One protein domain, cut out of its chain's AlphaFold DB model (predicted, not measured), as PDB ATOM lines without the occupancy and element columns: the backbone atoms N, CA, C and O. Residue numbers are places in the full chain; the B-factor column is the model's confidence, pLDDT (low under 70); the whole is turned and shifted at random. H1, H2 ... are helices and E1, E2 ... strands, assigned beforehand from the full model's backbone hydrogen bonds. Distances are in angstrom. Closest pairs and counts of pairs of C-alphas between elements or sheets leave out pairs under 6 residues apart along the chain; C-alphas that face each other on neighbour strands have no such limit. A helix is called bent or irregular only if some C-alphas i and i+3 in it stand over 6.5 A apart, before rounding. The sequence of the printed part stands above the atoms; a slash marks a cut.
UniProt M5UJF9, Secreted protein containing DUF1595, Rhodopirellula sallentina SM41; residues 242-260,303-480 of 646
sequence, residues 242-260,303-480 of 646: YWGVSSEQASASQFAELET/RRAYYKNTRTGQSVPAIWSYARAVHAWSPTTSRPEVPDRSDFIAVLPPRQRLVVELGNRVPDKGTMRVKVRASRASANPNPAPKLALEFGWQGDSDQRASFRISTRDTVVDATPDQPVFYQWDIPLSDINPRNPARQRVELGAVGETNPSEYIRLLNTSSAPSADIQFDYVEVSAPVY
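Overview. This is residues 242 to 260 and 303 to 480 of the 646 residues of the protein "Secreted protein containing DUF1595" of Rhodopirellula sallentina SM41 (UniProt M5UJF9). Two twisted sheets lie partly face to face as a sandwich with crossed strands, one of E1, E2, E3, E4, E6, E9 and E11, the other of E5, E10, E7 and E8; E2 and E3 extend the larger sheet beyond the smaller one, and helix H1 packs on E2, E3, E4 and the bend of E11. The strands are wound as a jelly roll, one long hairpin of four nested antiparallel pairs laid over both sheets: E4 with E11, E5 with E10, E6 with E9, E7 with E8. The printed part has 197 residues, with one named helix and eleven named strands in the order E1 H1 E2 E3 E4 E5 E6 E7 E8 E9 E10 E11; the larger sheet is branched, and the smaller runs E5 E10 E7 E8, all antiparallel. The class is mostly strand, though under half of the residues are in named elements. The whole is compact and rounded, with a radius of gyration of the C-alphas of 16.5 A and spans of 48 by 42 by 35 A.

Along the chain. E1 covers residues 242 to 246, from C-alpha 242 at (31.981, 43.383, -50.046). H1, residues 247 to 260, is 19.8 A long and irregular: C-alphas 250 and 253 are 7.8 A apart. After the cut come E2, residues 306 to 309, E3, residues 315 to 317, and E4, residues 344 to 348. E5, residues 353 to 359, is 18.4 A long and begins at C-alpha 353 at (27.635, 36.429, -29.779). E6, residues 367 to 376, is 27.3 A long, and E7, residues 386 to 394, is 25.6 A long. E8 covers residues 400 to 404. E9, residues 420 to 427, is 22.8 A long, and E10, residues 453 to 459, is 20.0 A long. E11, residues 468 to 479, is 26.7 A long and ends at C-alpha 479 at (36.182, 35.111, -53.657).

Arrangement. In the branched sheet E11 bends by 76 degrees at residue 471. E1 and E4 lie on one side of it, beside residues 471 to 476 and 468 to 471, and E6 lies on the other side. E1 and E11 are antiparallel, with N 243 and O 475 2.8 A apart; E4 and E11 are antiparallel, with N 346 and O 470 2.8 A apart. E6 is antiparallel to E11, with N 371 and O 474 2.8 A apart, and to the edge strand E9, with N 370 and O 424 2.9 A apart. E2 is antiparallel to E4, with N 308 and O 345 2.8 A apart, and forms a hairpin with E3, with N 307 and O 316 2.8 A apart. These N and O pairs are within hydrogen-bond range. H1 is on this sheet; its closest C-alphas to E4 are those of Glu 248 and Phe 344, 5.1 A apart. In H1, 8 of 10 O i to N i+4 pairs are within hydrogen-bond range. In the second sheet, within the same range, N 356 of E5 and O 455 of E10 are 2.9 A apart, N 390 of E7 and O 456 of E10 2.9 A, and in the hairpin E7 and E8, N 391 and O 403 2.9 A. The facing parts of the two sheets are 8.8 A apart centre to centre, with strands at 46 degrees; the closest C-alphas of E4 and E10, Leu 348 and Asn 459, are 6.7 A apart.

Size, cuts and confidence. The C-alphas farthest apart, those of Asn 380 and Gly 447, are 50.7 A apart. Residues 261 to 302 are not printed, and C-alphas 260 and 303 are 24.7 A apart across this cut. The links E3 to E4, E8 to E9 and E9 to E10 are long, with 26, 15 and 25 residues. The mean pLDDT of the printed part is 89.9; residues 321 to 324, 326 and 396 to 398 are under 70.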
ATOM      1  N   TYR A 242      31.283  43.045 -51.280       97.19
ATOM      2  CA  TYR A 242      31.981  43.383 -50.046       97.19
ATOM      3  C   TYR A 242      31.032  44.007 -49.026       97.19
ATOM      4  O   TYR A 242      30.313  44.950 -49.333       97.19
ATOM      5  N   TRP A 243      31.091  43.528 -47.790       96.75
ATOM      6  CA  TRP A 243      30.444  44.124 -46.628       96.75
ATOM      7  C   TRP A 243      31.539  44.578 -45.666       96.75
ATOM      8  O   TRP A 243      32.188  43.742 -45.041       96.75
ATOM      9  N   GLY A 244      31.766  45.887 -45.569       95.38
ATOM     10  CA  GLY A 244      32.664  46.487 -44.581       95.38
ATOM     11  C   GLY A 244      31.854  47.114 -43.455       95.38
ATOM     12  O   GLY A 244      31.065  48.019 -43.704       95.38
ATOM     13  N   VAL A 245      32.031  46.629 -42.229       94.31
ATOM     14  CA  VAL A 245      31.258  47.063 -41.062       94.31
ATOM     15  C   VAL A 245      32.210  47.501 -39.961       94.31
ATOM     16  O   VAL A 245      32.848  46.671 -39.305       94.31
ATOM     17  N   SER A 246      32.309  48.813 -39.747       95.19
ATOM     18  CA  SER A 246      33.023  49.364 -38.592       95.19
ATOM     19  C   SER A 246      32.136  49.375 -37.347       95.19
ATOM     20  O   SER A 246      30.915  49.527 -37.423       95.19
ATOM     21  N   SER A 247      32.752  49.250 -36.174       93.69
ATOM     22  CA  SER A 247      32.048  49.360 -34.890       93.69
ATOM     23  C   SER A 247      31.483  50.761 -34.661       93.69
ATOM     24  O   SER A 247      30.460  50.902 -34.001       93.69
ATOM     25  N   GLU A 248      32.099  51.789 -35.241       93.75
ATOM     26  CA  GLU A 248      31.574  53.154 -35.251       93.75
ATOM     27  C   GLU A 248      30.243  53.236 -36.002       93.75
ATOM     28  O   GLU A 248      29.231  53.613 -35.415       93.75
ATOM     29  N   GLN A 249      30.199  52.767 -37.253       92.56
ATOM     30  CA  GLN A 249      28.959  52.722 -38.035       92.56
ATOM     31  C   GLN A 249      27.895  51.842 -37.368       92.56
ATOM     32  O   GLN A 249      26.728  52.219 -37.309       92.56
ATOM     33  N   ALA A 250      28.290  50.682 -36.836       91.69
ATOM     34  CA  ALA A 250      27.367  49.733 -36.219       91.69
ATOM     35  C   ALA A 250      26.791  50.200 -34.867       91.69
ATOM     36  O   ALA A 250      25.790  49.638 -34.417       91.69
ATOM     37  N   SER A 251      27.415  51.194 -34.224       93.38
ATOM     38  CA  SER A 251      27.008  51.723 -32.913       93.38
ATOM     39  C   SER A 251      26.457  53.155 -32.950       93.38
ATOM     40  O   SER A 251      26.003  53.671 -31.925       93.38
ATOM     41  N   ALA A 252      26.487  53.801 -34.120       92.62
ATOM     42  CA  ALA A 252      26.177  55.219 -34.283       92.62
ATOM     43  C   ALA A 252      24.787  55.600 -33.750       92.62
ATOM     44  O   ALA A 252      24.653  56.600 -33.043       92.62
ATOM     45  N   SER A 253      23.755  54.798 -34.034       89.25
ATOM     46  CA  SER A 253      22.387  55.088 -33.585       89.25
ATOM     47  C   SER A 253      22.243  54.987 -32.065       89.25
ATOM     48  O   SER A 253      21.642  55.866 -31.449       89.25
ATOM     49  N   GLN A 254      22.852  53.976 -31.440       91.62
ATOM     50  CA  GLN A 254      22.787  53.782 -29.992       91.62
ATOM     51  C   GLN A 254      23.572  54.865 -29.239       91.62
ATOM     52  O   GLN A 254      23.132  55.325 -28.185       91.62
ATOM     53  N   PHE A 255      24.725  55.299 -29.760       92.00
ATOM     54  CA  PHE A 255      25.467  56.413 -29.162       92.00
ATOM     55  C   PHE A 255      24.754  57.756 -29.354       92.00
ATOM     56  O   PHE A 255      24.719  58.545 -28.410       92.00
ATOM     57  N   ALA A 256      24.115  57.996 -30.504       92.19
ATOM     58  CA  ALA A 256      23.295  59.189 -30.708       92.19
ATOM     59  C   ALA A 256      22.126  59.257 -29.705       92.19
ATOM     60  O   ALA A 256      21.882  60.307 -29.110       92.19
ATOM     61  N   GLU A 257      21.447  58.134 -29.452       91.31
ATOM     62  CA  GLU A 257      20.388  58.033 -28.436       91.31
ATOM     63  C   GLU A 257      20.917  58.239 -27.003       91.31
ATOM     64  O   GLU A 257      20.279  58.887 -26.165       91.31
ATOM     65  N   LEU A 258      22.120  57.741 -26.705       90.56
ATOM     66  CA  LEU A 258      22.768  57.984 -25.416       90.56
ATOM     67  C   LEU A 258      23.083  59.478 -25.223       90.56
ATOM     68  O   LEU A 258      22.873  60.024 -24.137       90.56
ATOM     69  N   GLU A 259      23.567  60.159 -26.263       90.25
ATOM     70  CA  GLU A 259      23.846  61.594 -26.219       90.25
ATOM     71  C   GLU A 259      22.587  62.440 -26.015       90.25
ATOM     72  O   GLU A 259      22.609  63.371 -25.206       90.25
ATOM     73  N   THR A 260      21.489  62.135 -26.716       90.94
ATOM     74  CA  THR A 260      20.219  62.859 -26.544       90.94
ATOM     75  C   THR A 260      19.675  62.679 -25.130       90.94
ATOM     76  O   THR A 260      19.315  63.667 -24.487       90.94
ATOM     77  N   ARG A 303      27.608  39.277 -18.772       81.81
ATOM     78  CA  ARG A 303      27.961  40.451 -19.578       81.81
ATOM     79  C   ARG A 303      27.554  40.160 -21.020       81.81
ATOM     80  O   ARG A 303      28.077  39.228 -21.617       81.81
ATOM     81  N   ARG A 304      26.595  40.920 -21.556       90.56
ATOM     82  CA  ARG A 304      26.193  40.870 -22.976       90.56
ATOM     83  C   ARG A 304      27.232  41.583 -23.843       90.56
ATOM     84  O   ARG A 304      28.000  42.379 -23.314       90.56
ATOM     85  N   ALA A 305      27.236  41.327 -25.151       94.56
ATOM     86  CA  ALA A 305      28.037  42.105 -26.097       94.56
ATOM     87  C   ALA A 305      27.628  43.592 -26.080       94.56
ATOM     88  O   ALA A 305      26.450  43.921 -25.906       94.56
ATOM     89  N   TYR A 306      28.599  44.489 -26.242       95.50
ATOM     90  CA  TYR A 306      28.389  45.938 -26.193       95.50
ATOM     91  C   TYR A 306      29.404  46.680 -27.057       95.50
ATOM     92  O   TYR A 306      30.488  46.169 -27.316       95.50
ATOM     93  N   TYR A 307      29.064  47.892 -27.477       96.31
ATOM     94  CA  TYR A 307      30.003  48.826 -28.083       96.31
ATOM     95  C   TYR A 307      30.540  49.782 -27.022       96.31
ATOM     96  O   TYR A 307      29.813  50.177 -26.107       96.31
ATOM     97  N   LYS A 308      31.811  50.154 -27.132       95.00
ATOM     98  CA  LYS A 308      32.510  51.052 -26.216       95.00
ATOM     99  C   LYS A 308      33.225  52.133 -27.010       95.00
ATOM    100  O   LYS A 308      33.934  51.818 -27.956       95.00
ATOM    101  N   ASN A 309      33.094  53.375 -26.563       95.00
ATOM    102  CA  ASN A 309      33.984  54.451 -26.974       95.00
ATOM    103  C   ASN A 309      35.184  54.474 -26.008       95.00
ATOM    104  O   ASN A 309      35.018  54.676 -24.802       95.00
ATOM    105  N   THR A 310      36.386  54.200 -26.505       91.38
ATOM    106  CA  THR A 310      37.615  54.097 -25.702       91.38
ATOM    107  C   THR A 310      38.060  55.443 -25.141       91.38
ATOM    108  O   THR A 310      38.599  55.473 -24.035       91.38
ATOM    109  N   ARG A 311      37.773  56.545 -25.844       92.38
ATOM    110  CA  ARG A 311      38.118  57.913 -25.442       92.38
ATOM    111  C   ARG A 311      37.229  58.444 -24.321       92.38
ATOM    112  O   ARG A 311      37.732  59.056 -23.385       92.38
ATOM    113  N   THR A 312      35.915  58.223 -24.392       91.56
ATOM    114  CA  THR A 312      34.962  58.705 -23.369       91.56
ATOM    115  C   THR A 312      34.685  57.681 -22.270       91.56
ATOM    116  O   THR A 312      34.148  58.030 -21.219       91.56
ATOM    117  N   GLY A 313      35.001  56.405 -22.508       90.81
ATOM    118  CA  GLY A 313      34.675  55.289 -21.618       90.81
ATOM    119  C   GLY A 313      33.199  54.873 -21.638       90.81
ATOM    120  O   GLY A 313      32.832  53.920 -20.948       90.81
ATOM    121  N   GLN A 314      32.347  55.546 -22.419       92.62
ATOM    122  CA  GLN A 314      30.923  55.228 -22.521       92.62
ATOM    123  C   GLN A 314      30.695  53.903 -23.252       92.62
ATOM    124  O   GLN A 314      31.495  53.480 -24.088       92.62
ATOM    125  N   SER A 315      29.599  53.223 -22.924       94.19
ATOM    126  CA  SER A 315      29.240  51.942 -23.532       94.19
ATOM    127  C   SER A 315      27.742  51.853 -23.795       94.19
ATOM    128  O   SER A 315      26.941  52.309 -22.979       94.19
ATOM    129  N   VAL A 316      27.381  51.224 -24.911       92.94
ATOM    130  CA  VAL A 316      26.000  50.973 -25.343       92.94
ATOM    131  C   VAL A 316      25.838  49.492 -25.697       92.94
ATOM    132  O   VAL A 316      26.782  48.877 -26.192       92.94
ATOM    133  N   PRO A 317      24.685  48.863 -25.427       92.25
ATOM    134  CA  PRO A 317      24.508  47.439 -25.697       92.25
ATOM    135  C   PRO A 317      24.538  47.145 -27.207       92.25
ATOM    136  O   PRO A 317      23.960  47.882 -28.003       92.25
ATOM    137  N   ALA A 318      25.164  46.033 -27.603       90.50
ATOM    138  CA  ALA A 318      25.179  45.570 -28.989       90.50
ATOM    139  C   ALA A 318      23.936  44.702 -29.228       90.50
ATOM    140  O   ALA A 318      23.974  43.474 -29.135       90.50
ATOM    141  N   ILE A 319      22.798  45.365 -29.438       82.56
ATOM    142  CA  ILE A 319      21.511  44.702 -29.651       82.56
ATOM    143  C   ILE A 319      21.322  44.479 -31.147       82.56
ATOM    144  O   ILE A 319      21.268  45.432 -31.918       82.56
ATOM    145  N   TRP A 320      21.174  43.218 -31.540       81.50
ATOM    146  CA  TRP A 320      20.644  42.874 -32.853       81.50
ATOM    147  C   TRP A 320      19.135  42.670 -32.726       81.50
ATOM    148  O   TRP A 320      18.678  41.783 -32.002       81.50
ATOM    149  N   SER A 321      18.367  43.516 -33.407       69.50
ATOM    150  CA  SER A 321      16.933  43.330 -33.601       69.50
ATOM    151  C   SER A 321      16.698  42.878 -35.030       69.50
ATOM    152  O   SER A 321      17.100  43.568 -35.963       69.50
ATOM    153  N   TYR A 322      16.009  41.753 -35.192       64.81
ATOM    154  CA  TYR A 322      15.792  41.168 -36.506       64.81
ATOM    155  C   TYR A 322      15.061  42.116 -37.469       64.81
ATOM    156  O   TYR A 322      15.394  42.094 -38.638       64.81
ATOM    157  N   ALA A 323      14.130  42.970 -37.008       69.06
ATOM    158  CA  ALA A 323      13.516  44.094 -37.752       69.06
ATOM    159  C   ALA A 323      13.243  43.849 -39.259       69.06
ATOM    160  O   ALA A 323      13.371  44.759 -40.075       69.06
ATOM    161  N   ARG A 324      12.910  42.604 -39.641       69.56
ATOM    162  CA  ARG A 324      12.786  42.134 -41.037       69.56
ATOM    163  C   ARG A 324      13.992  42.499 -41.921       69.56
ATOM    164  O   ARG A 324      13.834  42.778 -43.106       69.56
ATOM    165  N   ALA A 325      15.184  42.501 -41.334       71.38
ATOM    166  CA  ALA A 325      16.463  42.806 -41.957       71.38
ATOM    167  C   ALA A 325      16.502  44.140 -42.730       71.38
ATOM    168  O   ALA A 325      17.360  44.332 -43.584       71.38
ATOM    169  N   VAL A 326      15.625  45.098 -42.398       69.44
ATOM    170  CA  VAL A 326      15.585  46.435 -43.030       69.44
ATOM    171  C   VAL A 326      16.903  47.198 -42.829       69.44
ATOM    172  O   VAL A 326      17.261  48.061 -43.623       69.44
ATOM    173  N   HIS A 327      17.652  46.846 -41.784       79.62
ATOM    174  CA  HIS A 327      18.959  47.417 -41.465       79.62
ATOM    175  C   HIS A 327      20.127  46.489 -41.824       79.62
ATOM    176  O   HIS A 327      21.208  46.623 -41.253       79.62
ATOM    177  N   ALA A 328      19.921  45.518 -42.721       86.06
ATOM    178  CA  ALA A 328      21.015  44.692 -43.211       86.06
ATOM    179  C   ALA A 328      22.060  45.540 -43.945       86.06
ATOM    180  O   ALA A 328      21.735  46.510 -44.637       86.06
ATOM    181  N   TRP A 329      23.326  45.148 -43.821       90.50
ATOM    182  CA  TRP A 329      24.412  45.834 -44.504       90.50
ATOM    183  C   TRP A 329      24.322  45.567 -46.004       90.50
ATOM    184  O   TRP A 329      24.299  44.419 -46.449       90.50
ATOM    185  N   SER A 330      24.278  46.641 -46.790       89.81
ATOM    186  CA  SER A 330      24.267  46.540 -48.247       89.81
ATOM    187  C   SER A 330      25.693  46.339 -48.767       89.81
ATOM    188  O   SER A 330      26.584  47.087 -48.359       89.81
ATOM    189  N   PRO A 331      25.938  45.363 -49.659       94.31
ATOM    190  CA  PRO A 331      27.268  45.156 -50.204       94.31
ATOM    191  C   PRO A 331      27.652  46.223 -51.229       94.31
ATOM    192  O   PRO A 331      26.807  46.716 -51.978       94.31
ATOM    193  N   THR A 332      28.952  46.480 -51.337       94.62
ATOM    194  CA  THR A 332      29.578  47.218 -52.439       94.62
ATOM    195  C   THR A 332      30.271  46.256 -53.401       94.62
ATOM    196  O   THR A 332      30.575  45.118 -53.048       94.62
ATOM    197  N   THR A 333      30.523  46.697 -54.630       92.88
ATOM    198  CA  THR A 333      31.254  45.912 -55.640       92.88
ATOM    199  C   THR A 333      32.742  46.260 -55.696       92.88
ATOM    200  O   THR A 333      33.577  45.437 -56.069       92.88
ATOM    201  N   SER A 334      33.103  47.465 -55.253       92.31
ATOM    202  CA  SER A 334      34.474  47.829 -54.913       92.31
ATOM    203  C   SER A 334      34.772  47.448 -53.466       92.31
ATOM    204  O   SER A 334      33.919  47.570 -52.579       92.31
ATOM    205  N   ARG A 335      35.999  46.986 -53.215       92.31
ATOM    206  CA  ARG A 335      36.442  46.685 -51.854       92.31
ATOM    207  C   ARG A 335      36.494  47.988 -51.044       92.31
ATOM    208  O   ARG A 335      37.192  48.903 -51.482       92.31
ATOM    209  N   PRO A 336      35.798  48.081 -49.898       86.88
ATOM    210  CA  PRO A 336      35.866  49.261 -49.050       86.88
ATOM    211  C   PRO A 336      37.288  49.445 -48.519       86.88
ATOM    212  O   PRO A 336      38.001  48.472 -48.255       86.88
ATOM    213  N   GLU A 337      37.699  50.700 -48.360       89.00
ATOM    214  CA  GLU A 337      38.946  51.018 -47.679       89.00
ATOM    215  C   GLU A 337      38.854  50.551 -46.223       89.00
ATOM    216  O   GLU A 337      37.832  50.733 -45.557       89.00
ATOM    217  N   VAL A 338      39.907  49.893 -45.738       89.25
ATOM    218  CA  VAL A 338      39.954  49.460 -44.342       89.25
ATOM    219  C   VAL A 338      40.107  50.718 -43.490       89.25
ATOM    220  O   VAL A 338      41.129  51.386 -43.629       89.25
ATOM    221  N   PRO A 339      39.148  51.040 -42.604       88.19
ATOM    222  CA  PRO A 339      39.231  52.256 -41.812       88.19
ATOM    223  C   PRO A 339      40.443  52.210 -40.880       88.19
ATOM    224  O   PRO A 339      40.850  51.133 -40.414       88.19
ATOM    225  N   ASP A 340      40.976  53.383 -40.543       88.38
ATOM    226  CA  ASP A 340      41.922  53.531 -39.439       88.38
ATOM    227  C   ASP A 340      41.321  53.009 -38.125       88.38
ATOM    228  O   ASP A 340      40.133  52.676 -38.028       88.38
ATOM    229  N   ARG A 341      42.153  52.866 -37.090       86.56
ATOM    230  CA  ARG A 341      41.661  52.414 -35.783       86.56
ATOM    231  C   ARG A 341      40.654  53.424 -35.241       86.56
ATOM    232  O   ARG A 341      40.993  54.586 -35.045       86.56
ATOM    233  N   SER A 342      39.440  52.954 -34.971       85.50
ATOM    234  CA  SER A 342      38.387  53.773 -34.374       85.50
ATOM    235  C   SER A 342      38.457  53.716 -32.847       85.50
ATOM    236  O   SER A 342      38.794  52.684 -32.259       85.50
ATOM    237  N   ASP A 343      38.072  54.816 -32.199       92.06
ATOM    238  CA  ASP A 343      37.802  54.841 -30.757       92.06
ATOM    239  C   ASP A 343      36.567  53.993 -30.400       92.06
ATOM    240  O   ASP A 343      36.361  53.638 -29.238       92.06
ATOM    241  N   PHE A 344      35.717  53.670 -31.376       94.31
ATOM    242  CA  PHE A 344      34.557  52.812 -31.184       94.31
ATOM    243  C   PHE A 344      34.931  51.355 -31.439       94.31
ATOM    244  O   PHE A 344      35.289  50.970 -32.551       94.31
ATOM    245  N   ILE A 345      34.796  50.525 -30.407       95.31
ATOM    246  CA  ILE A 345      35.069  49.086 -30.463       95.31
ATOM    247  C   ILE A 345      33.837  48.290 -30.042       95.31
ATOM    248  O   ILE A 345      33.112  48.682 -29.127       95.31
ATOM    249  N   ALA A 346      33.619  47.138 -30.659       96.31
ATOM    250  CA  ALA A 346      32.756  46.099 -30.125       96.31
ATOM    251  C   ALA A 346      33.537  45.271 -29.102       96.31
ATOM    252  O   ALA A 346      34.657  44.839 -29.369       96.31
ATOM    253  N   VAL A 347      32.937  45.014 -27.943       96.62
ATOM    254  CA  VAL A 347      33.444  44.091 -26.929       96.62
ATOM    255  C   VAL A 347      32.513  42.888 -26.863       96.62
ATOM    256  O   VAL A 347      31.302  43.017 -26.661       96.62
ATOM    257  N   LEU A 348      33.098  41.703 -27.016       96.69
ATOM    258  CA  LEU A 348      32.431  40.413 -27.056       96.69
ATOM    259  C   LEU A 348      32.890  39.545 -25.872       96.69
ATOM    260  O   LEU A 348      33.930  38.881 -25.956       96.69
ATOM    261  N   PRO A 349      32.119  39.528 -24.770       96.12
ATOM    262  CA  PRO A 349      32.442  38.718 -23.604       96.12
ATOM    263  C   PRO A 349      32.372  37.203 -23.865       96.12
ATOM    264  O   PRO A 349      31.752  36.765 -24.840       96.12
ATOM    265  N   PRO A 350      32.960  36.379 -22.980       94.88
ATOM    266  CA  PRO A 350      32.876  34.921 -23.027       94.88
ATOM    267  C   PRO A 350      31.440  34.410 -23.193       94.88
ATOM    268  O   PRO A 350      30.513  34.885 -22.527       94.88
ATOM    269  N   ARG A 351      31.253  33.411 -24.063       94.81
ATOM    270  CA  ARG A 351      29.956  32.794 -24.401       94.81
ATOM    271  C   ARG A 351      28.919  33.748 -25.007       94.81
ATOM    272  O   ARG A 351      27.745  33.389 -25.110       94.81
ATOM    273  N   GLN A 352      29.319  34.957 -25.399       95.31
ATOM    274  CA  GLN A 352      28.455  35.892 -26.111       95.31
ATOM    275  C   GLN A 352      28.657  35.812 -27.616       95.31
ATOM    276  O   GLN A 352      29.642  35.271 -28.123       95.31
ATOM    277  N   ARG A 353      27.690  36.392 -28.325       94.62
ATOM    278  CA  ARG A 353      27.635  36.429 -29.779       94.62
ATOM    279  C   ARG A 353      27.313  37.826 -30.293       94.62
ATOM    280  O   ARG A 353      26.565  38.550 -29.639       94.62
ATOM    281  N   LEU A 354      27.824  38.156 -31.471       94.88
ATOM    282  CA  LEU A 354      27.496  39.378 -32.204       94.88
ATOM    283  C   LEU A 354      27.145  39.024 -33.652       94.88
ATOM    284  O   LEU A 354      27.831  38.214 -34.271       94.88
ATOM    285  N   VAL A 355      26.049  39.585 -34.160       93.75
ATOM    286  CA  VAL A 355      25.515  39.299 -35.500       93.75
ATOM    287  C   VAL A 355      25.933  40.399 -36.470       93.75
ATOM    288  O   VAL A 355      25.855  41.577 -36.130       93.75
ATOM    289  N   VAL A 356      26.335  40.005 -37.678       94.50
ATOM    290  CA  VAL A 356      26.529  40.901 -38.821       94.50
ATOM    291  C   VAL A 356      25.573  40.455 -39.926       94.50
ATOM    292  O   VAL A 356      25.752  39.390 -40.519       94.50
ATOM    293  N   GLU A 357      24.533  41.256 -40.151       93.38
ATOM    294  CA  GLU A 357      23.458  40.972 -41.107       93.38
ATOM    295  C   GLU A 357      23.893  41.314 -42.538       93.38
ATOM    296  O   GLU A 357      24.171  42.477 -42.828       93.38
ATOM    297  N   LEU A 358      23.956  40.323 -43.431       93.81
ATOM    298  CA  LEU A 358      24.484  40.481 -44.796       93.81
ATOM    299  C   LEU A 358      23.388  40.724 -45.848       93.81
ATOM    300  O   LEU A 358      23.694  41.041 -47.000       93.81
ATOM    301  N   GLY A 359      22.115  40.572 -45.475       91.06
ATOM    302  CA  GLY A 359      20.987  40.717 -46.392       91.06
ATOM    303  C   GLY A 359      20.790  39.471 -47.255       91.06
ATOM    304  O   GLY A 359      21.124  38.359 -46.857       91.06
ATOM    305  N   ASN A 360      20.248  39.646 -48.460       88.81
ATOM    306  CA  ASN A 360      19.868  38.552 -49.366       88.81
ATOM    307  C   ASN A 360      20.806  38.374 -50.574       88.81
ATOM    308  O   ASN A 360      20.493  37.637 -51.502       88.81
ATOM    309  N   ARG A 361      21.956  39.057 -50.593       91.06
ATOM    310  CA  ARG A 361      22.869  39.064 -51.751       91.06
ATOM    311  C   ARG A 361      24.074  38.133 -51.605       91.06
ATOM    312  O   ARG A 361      24.944  38.141 -52.471       91.06
ATOM    313  N   VAL A 362      24.146  37.329 -50.541       93.44
ATOM    314  CA  VAL A 362      25.230  36.351 -50.360       93.44
ATOM    315  C   VAL A 362      25.151  35.292 -51.474       93.44
ATOM    316  O   VAL A 362      24.146  34.584 -51.562       93.44
ATOM    317  N   PRO A 363      26.191  35.128 -52.313       91.94
ATOM    318  CA  PRO A 363      26.152  34.192 -53.436       91.94
ATOM    319  C   PRO A 363      25.981  32.720 -53.018       91.94
ATOM    320  O   PRO A 363      26.171  32.329 -51.862       91.94
ATOM    321  N   ASP A 364      25.666  31.867 -53.994       86.38
ATOM    322  CA  ASP A 364      25.521  30.415 -53.788       86.38
ATOM    323  C   ASP A 364      26.808  29.616 -54.021       86.38
ATOM    324  O   ASP A 364      26.962  28.510 -53.498       86.38
ATOM    325  N   LYS A 365      27.729  30.155 -54.825       85.88
ATOM    326  CA  LYS A 365      28.965  29.485 -55.251       85.88
ATOM    327  C   LYS A 365      30.181  30.348 -54.945       85.88
ATOM    328  O   LYS A 365      30.076  31.568 -54.949       85.88
ATOM    329  N   GLY A 366      31.331  29.708 -54.753       88.19
ATOM    330  CA  GLY A 366      32.609  30.355 -54.442       88.19
ATOM    331  C   GLY A 366      32.911  30.380 -52.947       88.19
ATOM    332  O   GLY A 366      32.301  29.643 -52.170       88.19
ATOM    333  N   THR A 367      33.865  31.214 -52.542       92.19
ATOM    334  CA  THR A 367      34.299  31.319 -51.143       92.19
ATOM    335  C   THR A 367      33.784  32.612 -50.521       92.19
ATOM    336  O   THR A 367      33.961  33.691 -51.081       92.19
ATOM    337  N   MET A 368      33.164  32.516 -49.348       96.88
ATOM    338  CA  MET A 368      32.917  33.653 -48.471       96.88
ATOM    339  C   MET A 368      34.125  33.826 -47.555       96.88
ATOM    340  O   MET A 368      34.389  32.984 -46.694       96.88
ATOM    341  N   ARG A 369      34.858  34.919 -47.748       97.69
ATOM    342  CA  ARG A 369      36.001  35.295 -46.918       97.69
ATOM    343  C   ARG A 369      35.542  36.292 -45.866       97.69
ATOM    344  O   ARG A 369      35.051  37.363 -46.217       97.69
ATOM    345  N   VAL A 370      35.703  35.939 -44.595       98.06
ATOM    346  CA  VAL A 370      35.383  36.789 -43.441       98.06
ATOM    347  C   VAL A 370      36.680  37.184 -42.757       98.06
ATOM    348  O   VAL A 370      37.453  36.313 -42.367       98.06
ATOM    349  N   LYS A 371      36.916  38.483 -42.594       97.62
ATOM    350  CA  LYS A 371      38.066  39.053 -41.894       97.62
ATOM    351  C   LYS A 371      37.581  39.916 -40.738       97.62
ATOM    352  O   LYS A 371      36.752  40.797 -40.928       97.62
ATOM    353  N   VAL A 372      38.119  39.694 -39.545       97.69
ATOM    354  CA  VAL A 372      37.781  40.474 -38.345       97.69
ATOM    355  C   VAL A 372      39.061  41.058 -37.769       97.69
ATOM    356  O   VAL A 372      39.969  40.298 -37.429       97.69
ATOM    357  N   ARG A 373      39.148  42.389 -37.659       97.44
ATOM    358  CA  ARG A 373      40.268  43.064 -36.989       97.44
ATOM    359  C   ARG A 373      40.020  43.042 -35.485       97.44
ATOM    360  O   ARG A 373      39.202  43.808 -34.985       97.44
ATOM    361  N   ALA A 374      40.676  42.124 -34.782       96.94
ATOM    362  CA  ALA A 374      40.404  41.841 -33.376       96.94
ATOM    363  C   ALA A 374      41.671  41.800 -32.514       96.94
ATOM    364  O   ALA A 374      42.791  41.634 -32.995       96.94
ATOM    365  N   SER A 375      41.462  41.924 -31.209       96.25
ATOM    366  CA  SER A 375      42.452  41.713 -30.154       96.25
ATOM    367  C   SER A 375      41.767  41.179 -28.899       96.25
ATOM    368  O   SER A 375      40.543  41.244 -28.747       96.25
ATOM    369  N   ARG A 376      42.556  40.645 -27.970       95.38
ATOM    370  CA  ARG A 376      42.087  40.407 -26.601       95.38
ATOM    371  C   ARG A 376      41.896  41.746 -25.885       95.38
ATOM    372  O   ARG A 376      42.645  42.685 -26.133       95.38
ATOM    373  N   ALA A 377      40.919  41.837 -24.985       90.75
ATOM    374  CA  ALA A 377      40.710  43.054 -24.194       90.75
ATOM    375  C   ALA A 377      41.667  43.152 -22.989       90.75
ATOM    376  O   ALA A 377      42.022  44.244 -22.554       90.75
ATOM    377  N   SER A 378      42.084  42.009 -22.435       86.56
ATOM    378  CA  SER A 378      43.003  41.932 -21.291       86.56
ATOM    379  C   SER A 378      44.460  42.019 -21.740       86.56
ATOM    380  O   SER A 378      44.834  41.347 -22.692       86.56
ATOM    381  N   ALA A 379      45.316  42.741 -21.011       84.44
ATOM    382  CA  ALA A 379      46.770  42.721 -21.220       84.44
ATOM    383  C   ALA A 379      47.433  41.402 -20.772       84.44
ATOM    384  O   ALA A 379      48.510  41.060 -21.267       84.44
ATOM    385  N   ASN A 380      46.764  40.588 -19.947       83.62
ATOM    386  CA  ASN A 380      47.223  39.241 -19.600       83.62
ATOM    387  C   ASN A 380      46.854  38.234 -20.714       83.62
ATOM    388  O   ASN A 380      45.670  38.133 -21.046       83.62
ATOM    389  N   PRO A 381      47.827  37.509 -21.297       76.38
ATOM    390  CA  PRO A 381      47.581  36.578 -22.398       76.38
ATOM    391  C   PRO A 381      46.911  35.260 -21.980       76.38
ATOM    392  O   PRO A 381      46.539  34.491 -22.862       76.38
ATOM    393  N   ASN A 382      46.762  34.962 -20.682       81.69
ATOM    394  CA  ASN A 382      46.273  33.660 -20.220       81.69
ATOM    395  C   ASN A 382      44.947  33.748 -19.424       81.69
ATOM    396  O   ASN A 382      44.912  34.427 -18.393       81.69
ATOM    397  N   PRO A 383      43.879  33.031 -19.835       82.56
ATOM    398  CA  PRO A 383      43.741  32.284 -21.090       82.56
ATOM    399  C   PRO A 383      43.412  33.201 -22.272       82.56
ATOM    400  O   PRO A 383      42.574  34.098 -22.164       82.56
ATOM    401  N   ALA A 384      44.042  32.937 -23.419       89.00
ATOM    402  CA  ALA A 384      43.756  33.661 -24.649       89.00
ATOM    403  C   ALA A 384      42.322  33.351 -25.120       89.00
ATOM    404  O   ALA A 384      41.927  32.175 -25.146       89.00
ATOM    405  N   PRO A 385      41.530  34.375 -25.483       95.75
ATOM    406  CA  PRO A 385      40.174  34.160 -25.942       95.75
ATOM    407  C   PRO A 385      40.120  33.408 -27.273       95.75
ATOM    408  O   PRO A 385      41.052  33.425 -28.074       95.75
ATOM    409  N   LYS A 386      38.989  32.751 -27.512       96.75
ATOM    410  CA  LYS A 386      38.716  31.938 -28.694       96.75
ATOM    411  C   LYS A 386      37.483  32.446 -29.427       96.75
ATOM    412  O   LYS A 386      36.438  32.677 -28.817       96.75
ATOM    413  N   LEU A 387      37.614  32.595 -30.741       97.25
ATOM    414  CA  LEU A 387      36.589  33.093 -31.644       97.25
ATOM    415  C   LEU A 387      36.185  32.007 -32.641       97.25
ATOM    416  O   LEU A 387      37.031  31.392 -33.294       97.25
ATOM    417  N   ALA A 388      34.883  31.793 -32.778       97.50
ATOM    418  CA  ALA A 388      34.283  30.934 -33.783       97.50
ATOM    419  C   ALA A 388      33.344  31.743 -34.685       97.50
ATOM    420  O   ALA A 388      32.766  32.752 -34.276       97.50
ATOM    421  N   LEU A 389      33.188  31.261 -35.916       97.69
ATOM    422  CA  LEU A 389      32.266  31.805 -36.905       97.69
ATOM    423  C   LEU A 389      31.065  30.869 -37.076       97.69
ATOM    424  O   LEU A 389      31.236  29.667 -37.324       97.69
ATOM    425  N   GLU A 390      29.870  31.439 -36.968       97.06
ATOM    426  CA  GLU A 390      28.586  30.821 -37.291       97.06
ATOM    427  C   GLU A 390      27.938  31.517 -38.494       97.06
ATOM    428  O   GLU A 390      28.198  32.691 -38.768       97.06
ATOM    429  N   PHE A 391      27.069  30.788 -39.184       96.19
ATOM    430  CA  PHE A 391      26.173  31.307 -40.211       96.19
ATOM    431  C   PHE A 391      24.736  31.055 -39.786       96.19
ATOM    432  O   PHE A 391      24.440  30.029 -39.163       96.19
ATOM    433  N   GLY A 392      23.836  31.964 -40.135       93.06
ATOM    434  CA  GLY A 392      22.430  31.768 -39.862       93.06
ATOM    435  C   GLY A 392      21.510  32.619 -40.709       93.06
ATOM    436  O   GLY A 392      21.926  33.471 -41.488       93.06
ATOM    437  N   TRP A 393      20.231  32.337 -40.543       90.19
ATOM    438  CA  TRP A 393      19.125  33.075 -41.126       90.19
ATOM    439  C   TRP A 393      17.905  32.916 -40.227       90.19
ATOM    440  O   TRP A 393      17.823  31.998 -39.400       90.19
ATOM    441  N   GLN A 394      16.965  33.839 -40.362       82.38
ATOM    442  CA  GLN A 394      15.684  33.810 -39.676       82.38
ATOM    443  C   GLN A 394      14.599  34.081 -40.723       82.38
ATOM    444  O   GLN A 394      14.823  34.856 -41.641       82.38
ATOM    445  N   GLY A 395      13.480  33.368 -40.641       72.62
ATOM    446  CA  GLY A 395      12.273  33.595 -41.435       72.62
ATOM    447  C   GLY A 395      11.165  34.239 -40.596       72.62
ATOM    448  O   GLY A 395      11.422  34.753 -39.506       72.62
ATOM    449  N   ASP A 396       9.924  34.184 -41.085       64.25
ATOM    450  CA  ASP A 396       8.789  34.907 -40.482       64.25
ATOM    451  C   ASP A 396       7.983  34.057 -39.464       64.25
ATOM    452  O   ASP A 396       7.156  34.598 -38.736       64.25
ATOM    453  N   SER A 397       8.255  32.747 -39.337       55.56
ATOM    454  CA  SER A 397       7.499  31.814 -38.474       55.56
ATOM    455  C   SER A 397       8.365  30.693 -37.874       55.56
ATOM    456  O   SER A 397       8.460  29.617 -38.449       55.56
ATOM    457  N   ASP A 398       9.043  30.928 -36.741       62.22
ATOM    458  CA  ASP A 398       9.925  29.977 -36.010       62.22
ATOM    459  C   ASP A 398      11.040  29.261 -36.816       62.22
ATOM    460  O   ASP A 398      11.928  28.626 -36.239       62.22
ATOM    461  N   GLN A 399      11.074  29.419 -38.139       70.56
ATOM    462  CA  GLN A 399      12.087  28.899 -39.035       70.56
ATOM    463  C   GLN A 399      13.328  29.765 -38.912       70.56
ATOM    464  O   GLN A 399      13.395  30.895 -39.391       70.56
ATOM    465  N   ARG A 400      14.327  29.224 -38.234       81.25
ATOM    466  CA  ARG A 400      15.653  29.814 -38.131       81.25
ATOM    467  C   ARG A 400      16.677  28.701 -38.112       81.25
ATOM    468  O   ARG A 400      16.451  27.652 -37.511       81.25
ATOM    469  N   ALA A 401      17.824  28.960 -38.712       85.06
ATOM    470  CA  ALA A 401      18.992  28.111 -38.573       85.06
ATOM    471  C   ALA A 401      20.166  28.975 -38.127       85.06
ATOM    472  O   ALA A 401      20.326  30.106 -38.575       85.06
ATOM    473  N   SER A 402      20.978  28.447 -37.217       89.06
ATOM    474  CA  SER A 402      22.239  29.048 -36.794       89.06
ATOM    475  C   SER A 402      23.178  27.899 -36.493       89.06
ATOM    476  O   SER A 402      22.876  27.072 -35.635       89.06
ATOM    477  N   PHE A 403      24.280  27.813 -37.223       93.12
ATOM    478  CA  PHE A 403      25.226  26.718 -37.084       93.12
ATOM    479  C   PHE A 403      26.648  27.204 -37.308       93.12
ATOM    480  O   PHE A 403      26.914  28.182 -38.008       93.12
ATOM    481  N   ARG A 404      27.583  26.496 -36.690       94.31
ATOM    482  CA  ARG A 404      29.004  26.776 -36.808       94.31
ATOM    483  C   ARG A 404      29.503  26.444 -38.216       94.31
ATOM    484  O   ARG A 404      29.300  25.332 -38.691       94.31
ATOM    485  N   ILE A 405      30.194  27.398 -38.840       94.38
ATOM    486  CA  ILE A 405      30.839  27.237 -40.158       94.38
ATOM    487  C   ILE A 405      32.371  27.241 -40.068       94.38
ATOM    488  O   ILE A 405      33.050  26.746 -40.960       94.38
ATOM    489  N   SER A 406      32.935  27.739 -38.966       94.12
ATOM    490  CA  SER A 406      34.365  27.584 -38.668       94.12
ATOM    491  C   SER A 406      34.711  26.143 -38.271       94.12
ATOM    492  O   SER A 406      34.070  25.562 -37.396       94.12
ATOM    493  N   THR A 407      35.775  25.583 -38.849       88.31
ATOM    494  CA  THR A 407      36.230  24.206 -38.571       88.31
ATOM    495  C   THR A 407      36.886  24.035 -37.200       88.31
ATOM    496  O   THR A 407      36.885  22.938 -36.650       88.31
ATOM    497  N   ARG A 408      37.448  25.110 -36.636       92.69
ATOM    498  CA  ARG A 408      38.107  25.143 -35.323       92.69
ATOM    499  C   ARG A 408      37.950  26.505 -34.664       92.69
ATOM    500  O   ARG A 408      37.597  27.479 -35.328       92.69
ATOM    501  N   ASP A 409      38.195  26.558 -33.358       95.19
ATOM    502  CA  ASP A 409      38.277  27.813 -32.613       95.19
ATOM    503  C   ASP A 409      39.563  28.551 -33.007       95.19
ATOM    504  O   ASP A 409      40.654  27.971 -32.982       95.19
ATOM    505  N   THR A 410      39.439  29.825 -33.368       96.62
ATOM    506  CA  THR A 410      40.581  30.698 -33.649       96.62
ATOM    507  C   THR A 410      40.996  31.385 -32.354       96.62
ATOM    508  O   THR A 410      40.198  32.097 -31.749       96.62
ATOM    509  N   VAL A 411      42.233  31.161 -31.908       96.50
ATOM    510  CA  VAL A 411      42.793  31.853 -30.739       96.50
ATOM    511  C   VAL A 411      43.069  33.306 -31.114       96.50
ATOM    512  O   VAL A 411      43.668  33.556 -32.155       96.50
ATOM    513  N   VAL A 412      42.617  34.238 -30.277       96.44
ATOM    514  CA  VAL A 412      42.853  35.676 -30.420       96.44
ATOM    515  C   VAL A 412      43.942  36.085 -29.428       96.44
ATOM    516  O   VAL A 412      43.678  36.277 -28.241       96.44
ATOM    517  N   ASP A 413      45.178  36.179 -29.905       93.62
ATOM    518  CA  ASP A 413      46.391  36.436 -29.116       93.62
ATOM    519  C   ASP A 413      46.900  37.885 -29.221       93.62
ATOM    520  O   ASP A 413      47.532  38.390 -28.284       93.62
ATOM    521  N   ALA A 414      46.552  38.573 -30.313       95.06
ATOM    522  CA  ALA A 414      46.848  39.983 -30.557       95.06
ATOM    523  C   ALA A 414      46.512  40.879 -29.358       95.06
ATOM    524  O   ALA A 414      45.418  40.786 -28.794       95.06
ATOM    525  N   THR A 415      47.450  41.750 -28.979       93.38
ATOM    526  CA  THR A 415      47.348  42.630 -27.808       93.38
ATOM    527  C   THR A 415      46.311  43.741 -28.021       93.38
ATOM    528  O   THR A 415      46.022  44.097 -29.167       93.38
ATOM    529  N   PRO A 416      45.745  44.326 -26.946       90.31
ATOM    530  CA  PRO A 416      44.732  45.380 -27.070       90.31
ATOM    531  C   PRO A 416      45.169  46.583 -27.933       90.31
ATOM    532  O   PRO A 416      44.356  47.237 -28.592       90.31
ATOM    533  N   ASP A 417      46.465  46.883 -27.922       89.38
ATOM    534  CA  ASP A 417      47.113  47.972 -28.646       89.38
ATOM    535  C   ASP A 417      47.493  47.607 -30.090       89.38
ATOM    536  O   ASP A 417      47.622  48.518 -30.901       89.38
ATOM    537  N   GLN A 418      47.581  46.323 -30.451       92.56
ATOM    538  CA  GLN A 418      47.972  45.868 -31.794       92.56
ATOM    539  C   GLN A 418      46.990  44.823 -32.354       92.56
ATOM    540  O   GLN A 418      47.326  43.642 -32.458       92.56
ATOM    541  N   PRO A 419      45.757  45.219 -32.716       94.19
ATOM    542  CA  PRO A 419      44.783  44.304 -33.289       94.19
ATOM    543  C   PRO A 419      45.207  43.860 -34.690       94.19
ATOM    544  O   PRO A 419      45.724  44.645 -35.485       94.19
ATOM    545  N   VAL A 420      44.913  42.604 -35.012       96.38
ATOM    546  CA  VAL A 420      45.249  41.979 -36.298       96.38
ATOM    547  C   VAL A 420      44.004  41.394 -36.950       96.38
ATOM    548  O   VAL A 420      42.972  41.211 -36.302       96.38
ATOM    549  N   PHE A 421      44.089  41.091 -38.245       97.25
ATOM    550  CA  PHE A 421      43.011  40.415 -38.958       97.25
ATOM    551  C   PHE A 421      43.049  38.904 -38.740       97.25
ATOM    552  O   PHE A 421      44.014  38.240 -39.110       97.25
ATOM    553  N   TYR A 422      41.944  38.359 -38.245       97.44
ATOM    554  CA  TYR A 422      41.659  36.928 -38.262       97.44
ATOM    555  C   TYR A 422      40.761  36.617 -39.457       97.44
ATOM    556  O   TYR A 422      39.757  37.303 -39.655       97.44
ATOM    557  N   GLN A 423      41.130  35.614 -40.257       97.12
ATOM    558  CA  GLN A 423      40.456  35.277 -41.513       97.12
ATOM    559  C   GLN A 423      39.856  33.868 -41.484       97.12
ATOM    560  O   GLN A 423      40.497  32.914 -41.041       97.12
ATOM    561  N   TRP A 424      38.651  33.740 -42.039       97.56
ATOM    562  CA  TRP A 424      38.026  32.470 -42.391       97.56
ATOM    563  C   TRP A 424      37.656  32.471 -43.869       97.56
ATOM    564  O   TRP A 424      36.993  33.390 -44.339       97.56
ATOM    565  N   ASP A 425      38.043  31.410 -44.569       94.88
ATOM    566  CA  ASP A 425      37.644  31.138 -45.946       94.88
ATOM    567  C   ASP A 425      36.641  29.990 -45.944       94.88
ATOM    568  O   ASP A 425      36.996  28.831 -45.722       94.88
ATOM    569  N   ILE A 426      35.369  30.330 -46.136       93.19
ATOM    570  CA  ILE A 426      34.256  29.390 -46.054       93.19
ATOM    571  C   ILE A 426      33.737  29.137 -47.464       93.19
ATOM    572  O   ILE A 426      33.169  30.048 -48.069       93.19
ATOM    573  N   PRO A 427      33.884  27.922 -48.014       88.56
ATOM    574  CA  PRO A 427      33.196  27.570 -49.243       88.56
ATOM    575  C   PRO A 427      31.690  27.778 -49.037       88.56
ATOM    576  O   PRO A 427      31.098  27.136 -48.173       88.56
ATOM    577  N   LEU A 428      31.053  28.648 -49.829       88.81
ATOM    578  CA  LEU A 428      29.596  28.889 -49.777       88.81
ATOM    579  C   LEU A 428      28.809  27.592 -49.968       88.81
ATOM    580  O   LEU A 428      27.714  27.409 -49.444       88.81
ATOM    581  N   SER A 429      29.459  26.667 -50.663       80.12
ATOM    582  CA  SER A 429      29.173  25.258 -50.696       80.12
ATOM    583  C   SER A 429      28.763  24.615 -49.373       80.12
ATOM    584  O   SER A 429      27.768  23.893 -49.303       80.12
ATOM    585  N   ASP A 430      29.589  24.793 -48.356       81.19
ATOM    586  CA  ASP A 430      29.537  23.998 -47.138       81.19
ATOM    587  C   ASP A 430      28.487  24.549 -46.164       81.19
ATOM    588  O   ASP A 430      28.168  23.924 -45.152       81.19
ATOM    589  N   ILE A 431      27.902  25.701 -46.500       87.00
ATOM    590  CA  ILE A 431      26.845  26.349 -45.742       87.00
ATOM    591  C   ILE A 431      25.507  25.701 -46.115       87.00
ATOM    592  O   ILE A 431      24.912  26.013 -47.144       87.00
ATOM    593  N   ASN A 432      25.022  24.795 -45.264       81.06
ATOM    594  CA  ASN A 432      23.714  24.162 -45.409       81.06
ATOM    595  C   ASN A 432      23.076  23.907 -44.028       81.06
ATOM    596  O   ASN A 432      23.742  23.311 -43.180       81.06
ATOM    597  N   PRO A 433      21.795  24.262 -43.812       85.75
ATOM    598  CA  PRO A 433      20.850  24.840 -44.777       85.75
ATOM    599  C   PRO A 433      21.041  26.350 -45.011       85.75
ATOM    600  O   PRO A 433      21.323  27.100 -44.079       85.75
ATOM    601  N   ARG A 434      20.831  26.796 -46.256       88.44
ATOM    602  CA  ARG A 434      20.721  28.221 -46.632       88.44
ATOM    603  C   ARG A 434      19.280  28.713 -46.510       88.44
ATOM    604  O   ARG A 434      18.362  27.893 -46.520       88.44
ATOM    605  N   ASN A 435      19.077  30.030 -46.462       87.62
ATOM    606  CA  ASN A 435      17.728  30.598 -46.432       87.62
ATOM    607  C   ASN A 435      17.007  30.320 -47.769       87.62
ATOM    608  O   ASN A 435      17.478  30.787 -48.811       87.62
ATOM    609  N   PRO A 436      15.884  29.577 -47.797       84.75
ATOM    610  CA  PRO A 436      15.192  29.234 -49.043       84.75
ATOM    611  C   PRO A 436      14.582  30.443 -49.774       84.75
ATOM    612  O   PRO A 436      14.330  30.350 -50.975       84.75
ATOM    613  N   ALA A 437      14.372  31.573 -49.088       85.38
ATOM    614  CA  ALA A 437      13.805  32.792 -49.663       85.38
ATOM    615  C   ALA A 437      14.848  33.712 -50.335       85.38
ATOM    616  O   ALA A 437      14.459  34.574 -51.122       85.38
ATOM    617  N   ARG A 438      16.161  33.504 -50.107       82.81
ATOM    618  CA  ARG A 438      17.258  34.445 -50.455       82.81
ATOM    619  C   ARG A 438      17.374  34.888 -51.923       82.81
ATOM    620  O   ARG A 438      18.048  35.861 -52.213       82.81
ATOM    621  N   GLN A 439      16.726  34.187 -52.848       80.88
ATOM    622  CA  GLN A 439      16.725  34.491 -54.290       80.88
ATOM    623  C   GLN A 439      15.324  34.639 -54.884       80.88
ATOM    624  O   GLN A 439      15.175  34.795 -56.092       80.88
ATOM    625  N   ARG A 440      14.290  34.508 -54.053       81.94
ATOM    626  CA  ARG A 440      12.890  34.516 -54.490       81.94
ATOM    627  C   ARG A 440      12.146  35.745 -53.999       81.94
ATOM    628  O   ARG A 440      11.196  36.154 -54.649       81.94
ATOM    629  N   VAL A 441      12.583  36.297 -52.870       81.50
ATOM    630  CA  VAL A 441      11.908  37.381 -52.161       81.50
ATOM    631  C   VAL A 441      12.856  38.569 -52.039       81.50
ATOM    632  O   VAL A 441      14.059  38.406 -51.800       81.50
ATOM    633  N   GLU A 442      12.315  39.772 -52.196       82.12
ATOM    634  CA  GLU A 442      13.045  41.012 -51.946       82.12
ATOM    635  C   GLU A 442      13.183  41.286 -50.444       82.12
ATOM    636  O   GLU A 442      12.327  40.943 -49.624       82.12
ATOM    637  N   LEU A 443      14.293  41.911 -50.057       82.75
ATOM    638  CA  LEU A 443      14.542  42.235 -48.658       82.75
ATOM    639  C   LEU A 443      13.467  43.208 -48.144       82.75
ATOM    640  O   LEU A 443      13.243  44.260 -48.731       82.75
ATOM    641  N   GLY A 444      12.808  42.856 -47.037       75.88
ATOM    642  CA  GLY A 444      11.770  43.690 -46.422       75.88
ATOM    643  C   GLY A 444      10.354  43.532 -46.999       75.88
ATOM    644  O   GLY A 444       9.434  44.144 -46.451       75.88
ATOM    645  N   ALA A 445      10.141  42.687 -48.019       76.62
ATOM    646  CA  ALA A 445       8.818  42.417 -48.602       76.62
ATOM    647  C   ALA A 445       7.773  42.057 -47.529       76.62
ATOM    648  O   ALA A 445       8.049  41.263 -46.633       76.62
ATOM    649  N   VAL A 446       6.586  42.670 -47.550       73.81
ATOM    650  CA  VAL A 446       5.545  42.511 -46.510       73.81
ATOM    651  C   VAL A 446       4.728  41.240 -46.741       73.81
ATOM    652  O   VAL A 446       4.243  41.019 -47.839       73.81
ATOM    653  N   GLY A 447       4.556  40.416 -45.699       72.69
ATOM    654  CA  GLY A 447       3.757  39.182 -45.766       72.69
ATOM    655  C   GLY A 447       4.496  37.947 -46.298       72.69
ATOM    656  O   GLY A 447       3.918  36.865 -46.323       72.69
ATOM    657  N   GLU A 448       5.770  38.083 -46.672       76.25
ATOM    658  CA  GLU A 448       6.615  36.992 -47.165       76.25
ATOM    659  C   GLU A 448       7.760  36.654 -46.207       76.25
ATOM    660  O   GLU A 448       8.233  37.513 -45.464       76.25
ATOM    661  N   THR A 449       8.245  35.406 -46.270       76.19
ATOM    662  CA  THR A 449       9.419  34.970 -45.498       76.19
ATOM    663  C   THR A 449      10.635  35.794 -45.886       76.19
ATOM    664  O   THR A 449      11.017  35.841 -47.055       76.19
ATOM    665  N   ASN A 450      11.277  36.408 -44.897       80.88
ATOM    666  CA  ASN A 450      12.427  37.252 -45.156       80.88
ATOM    667  C   ASN A 450      13.611  36.491 -45.802       80.88
ATOM    668  O   ASN A 450      13.981  35.407 -45.337       80.88
ATOM    669  N   PRO A 451      14.267  37.081 -46.814       87.44
ATOM    670  CA  PRO A 451      15.365  36.452 -47.544       87.44
ATOM    671  C   PRO A 451      16.755  36.612 -46.897       87.44
ATOM    672  O   PRO A 451      17.733  36.136 -47.472       87.44
ATOM    673  N   SER A 452      16.876  37.296 -45.753       89.56
ATOM    674  CA  SER A 452      18.173  37.690 -45.194       89.56
ATOM    675  C   SER A 452      18.982  36.535 -44.599       89.56
ATOM    676  O   SER A 452      18.446  35.574 -44.037       89.56
ATOM    677  N   GLU A 453      20.300  36.661 -44.709       93.50
ATOM    678  CA  GLU A 453      21.305  35.791 -44.117       93.50
ATOM    679  C   GLU A 453      22.341  36.622 -43.347       93.50
ATOM    680  O   GLU A 453      22.624  37.779 -43.670       93.50
ATOM    681  N   TYR A 454      22.935  36.023 -42.317       94.56
ATOM    682  CA  TYR A 454      23.896  36.688 -41.447       94.56
ATOM    683  C   TYR A 454      25.042  35.769 -41.039       94.56
ATOM    684  O   TYR A 454      24.905  34.546 -40.942       94.56
ATOM    685  N   ILE A 455      26.177  36.386 -40.712       96.81
ATOM    686  CA  ILE A 455      27.230  35.720 -39.946       96.81
ATOM    687  C   ILE A 455      27.120  36.102 -38.477       96.81
ATOM    688  O   ILE A 455      26.577  37.148 -38.106       96.81
ATOM    689  N   ARG A 456      27.666  35.253 -37.618       96.19
ATOM    690  CA  ARG A 456      27.724  35.513 -36.189       96.19
ATOM    691  C   ARG A 456      29.092  35.161 -35.633       96.19
ATOM    692  O   ARG A 456      29.591  34.051 -35.805       96.19
ATOM    693  N   LEU A 457      29.672  36.132 -34.943       97.38
ATOM    694  CA  LEU A 457      30.916  36.008 -34.202       97.38
ATOM    695  C   LEU A 457      30.591  35.468 -32.810       97.38
ATOM    696  O   LEU A 457      29.805  36.082 -32.090       97.38
ATOM    697  N   LEU A 458      31.167  34.324 -32.444       96.88
ATOM    698  CA  LEU A 458      30.933  33.645 -31.169       96.88
ATOM    699  C   LEU A 458      32.232  33.558 -30.369       96.88
ATOM    700  O   LEU A 458      33.189  32.925 -30.807       96.88
ATOM    701  N   ASN A 459      32.246  34.125 -29.164       97.00
ATOM    702  CA  ASN A 459      33.340  33.903 -28.226       97.00
ATOM    703  C   ASN A 459      33.113  32.576 -27.488       97.00
ATOM    704  O   ASN A 459      32.230  32.476 -26.635       97.00
ATOM    705  N   THR A 460      33.900  31.550 -27.812       96.31
ATOM    706  CA  THR A 460      33.766  30.194 -27.242       96.31
ATOM    707  C   THR A 460      34.486  30.031 -25.904       96.31
ATOM    708  O   THR A 460      34.422  28.969 -25.281       96.31
ATOM    709  N   SER A 461      35.157  31.080 -25.428       94.88
ATOM    710  CA  SER A 461      35.868  31.074 -24.151       94.88
ATOM    711  C   SER A 461      34.910  30.939 -22.969       94.88
ATOM    712  O   SER A 461      33.757  31.369 -23.015       94.88
ATOM    713  N   SER A 462      35.416  30.385 -21.868       91.25
ATOM    714  CA  SER A 462      34.694  30.260 -20.597       91.25
ATOM    715  C   SER A 462      35.210  31.200 -19.505       91.25
ATOM    716  O   SER A 462      34.473  31.478 -18.558       91.25
ATOM    717  N   ALA A 463      36.455  31.673 -19.623       89.44
ATOM    718  CA  ALA A 463      37.127  32.470 -18.604       89.44
ATOM    719  C   ALA A 463      36.622  33.923 -18.592       89.44
ATOM    720  O   ALA A 463      36.636  34.549 -19.647       89.44
ATOM    721  N   PRO A 464      36.248  34.501 -17.435       86.06
ATOM    722  CA  PRO A 464      35.661  35.847 -17.356       86.06
ATOM    723  C   PRO A 464      36.520  36.997 -17.907       86.06
ATOM    724  O   PRO A 464      35.979  38.044 -18.241       86.06
ATOM    725  N   SER A 465      37.842  36.822 -17.983       87.06
ATOM    726  CA  SER A 465      38.794  37.808 -18.518       87.06
ATOM    727  C   SER A 465      39.007  37.708 -20.033       87.06
ATOM    728  O   SER A 465      39.689  38.554 -20.611       87.06
ATOM    729  N   ALA A 466      38.438  36.691 -20.684       93.19
ATOM    730  CA  ALA A 466      38.636  36.389 -22.098       93.19
ATOM    731  C   ALA A 466      37.660  37.176 -22.998       93.19
ATOM    732  O   ALA A 466      37.015  36.611 -23.882       93.19
ATOM    733  N   ASP A 467      37.528  38.481 -22.751       94.81
ATOM    734  CA  ASP A 467      36.792  39.405 -23.615       94.81
ATOM    735  C   ASP A 467      37.581  39.609 -24.926       94.81
ATOM    736  O   ASP A 467      38.798  39.827 -24.911       94.81
ATOM    737  N   ILE A 468      36.886  39.564 -26.063       97.00
ATOM    738  CA  ILE A 468      37.444  39.906 -27.381       97.00
ATOM    739  C   ILE A 468      36.978  41.310 -27.732       97.00
ATOM    740  O   ILE A 468      35.803  41.619 -27.554       97.00
ATOM    741  N   GLN A 469      37.865  42.142 -28.264       95.81
ATOM    742  CA  GLN A 469      37.497  43.433 -28.831       95.81
ATOM    743  C   GLN A 469      37.830  43.490 -30.322       95.81
ATOM    744  O   GLN A 469      38.862  42.970 -30.750       95.81
ATOM    745  N   PHE A 470      36.969  44.115 -31.112       95.81
ATOM    746  CA  PHE A 470      37.189  44.339 -32.540       95.81
ATOM    747  C   PHE A 470      36.553  45.650 -32.978       95.81
ATOM    748  O   PHE A 470      35.573  46.095 -32.388       95.81
ATOM    749  N   ASP A 471      37.115  46.269 -34.008       94.94
ATOM    750  CA  ASP A 471      36.658  47.556 -34.536       94.94
ATOM    751  C   ASP A 471      36.154  47.461 -35.980       94.94
ATOM    752  O   ASP A 471      35.388  48.323 -36.408       94.94
ATOM    753  N   TYR A 472      36.506  46.401 -36.715       96.81
ATOM    754  CA  TYR A 472      36.122  46.235 -38.115       96.81
ATOM    755  C   TYR A 472      35.899  44.767 -38.511       96.81
ATOM    756  O   TYR A 472      36.701  43.885 -38.183       96.81
ATOM    757  N   VAL A 473      34.816  44.520 -39.253       97.06
ATOM    758  CA  VAL A 473      34.491  43.239 -39.894       97.06
ATOM    759  C   VAL A 473      34.357  43.459 -41.398       97.06
ATOM    760  O   VAL A 473      33.608  44.326 -41.834       97.06
ATOM    761  N   GLU A 474      35.054  42.650 -42.188       97.25
ATOM    762  CA  GLU A 474      34.958  42.620 -43.646       97.25
ATOM    763  C   GLU A 474      34.484  41.234 -44.088       97.25
ATOM    764  O   GLU A 474      35.100  40.221 -43.752       97.25
ATOM    765  N   VAL A 475      33.401  41.175 -44.855       98.06
ATOM    766  CA  VAL A 475      32.968  39.965 -45.563       98.06
ATOM    767  C   VAL A 475      33.104  40.216 -47.054       98.06
ATOM    768  O   VAL A 475      32.721  41.275 -47.536       98.06
ATOM    769  N   SER A 476      33.634  39.250 -47.795       97.62
ATOM    770  CA  SER A 476      33.692  39.306 -49.257       97.62
ATOM    771  C   SER A 476      33.250  37.983 -49.871       97.62
ATOM    772  O   SER A 476      33.664  36.920 -49.401       97.62
ATOM    773  N   ALA A 477      32.395  38.033 -50.893       96.69
ATOM    774  CA  ALA A 477      31.904  36.849 -51.591       96.69
ATOM    775  C   ALA A 477      31.366  37.185 -53.001       96.69
ATOM    776  O   ALA A 477      30.676  38.188 -53.148       96.69
ATOM    777  N   PRO A 478      31.602  36.348 -54.028       95.00
ATOM    778  CA  PRO A 478      32.365  35.112 -53.980       95.00
ATOM    779  C   PRO A 478      33.836  35.367 -54.328       95.00
ATOM    780  O   PRO A 478      34.165  35.864 -55.401       95.00
ATOM    781  N   VAL A 479      34.741  35.009 -53.423       93.88
ATOM    782  CA  VAL A 479      36.182  35.111 -53.657       93.88
ATOM    783  C   VAL A 479      36.668  33.879 -54.414       93.88
ATOM    784  O   VAL A 479      36.385  32.743 -54.030       93.88
ATOM    785  N   TYR A 480      37.428  34.133 -55.475       90.38
ATOM    786  CA  TYR A 480      38.157  33.138 -56.253       90.38
ATOM    787  C   TYR A 480      39.610  33.592 -56.368       90.38
ATOM    788  O   TYR A 480      39.870  34.676 -56.895       90.38
TER     789      TYR A 480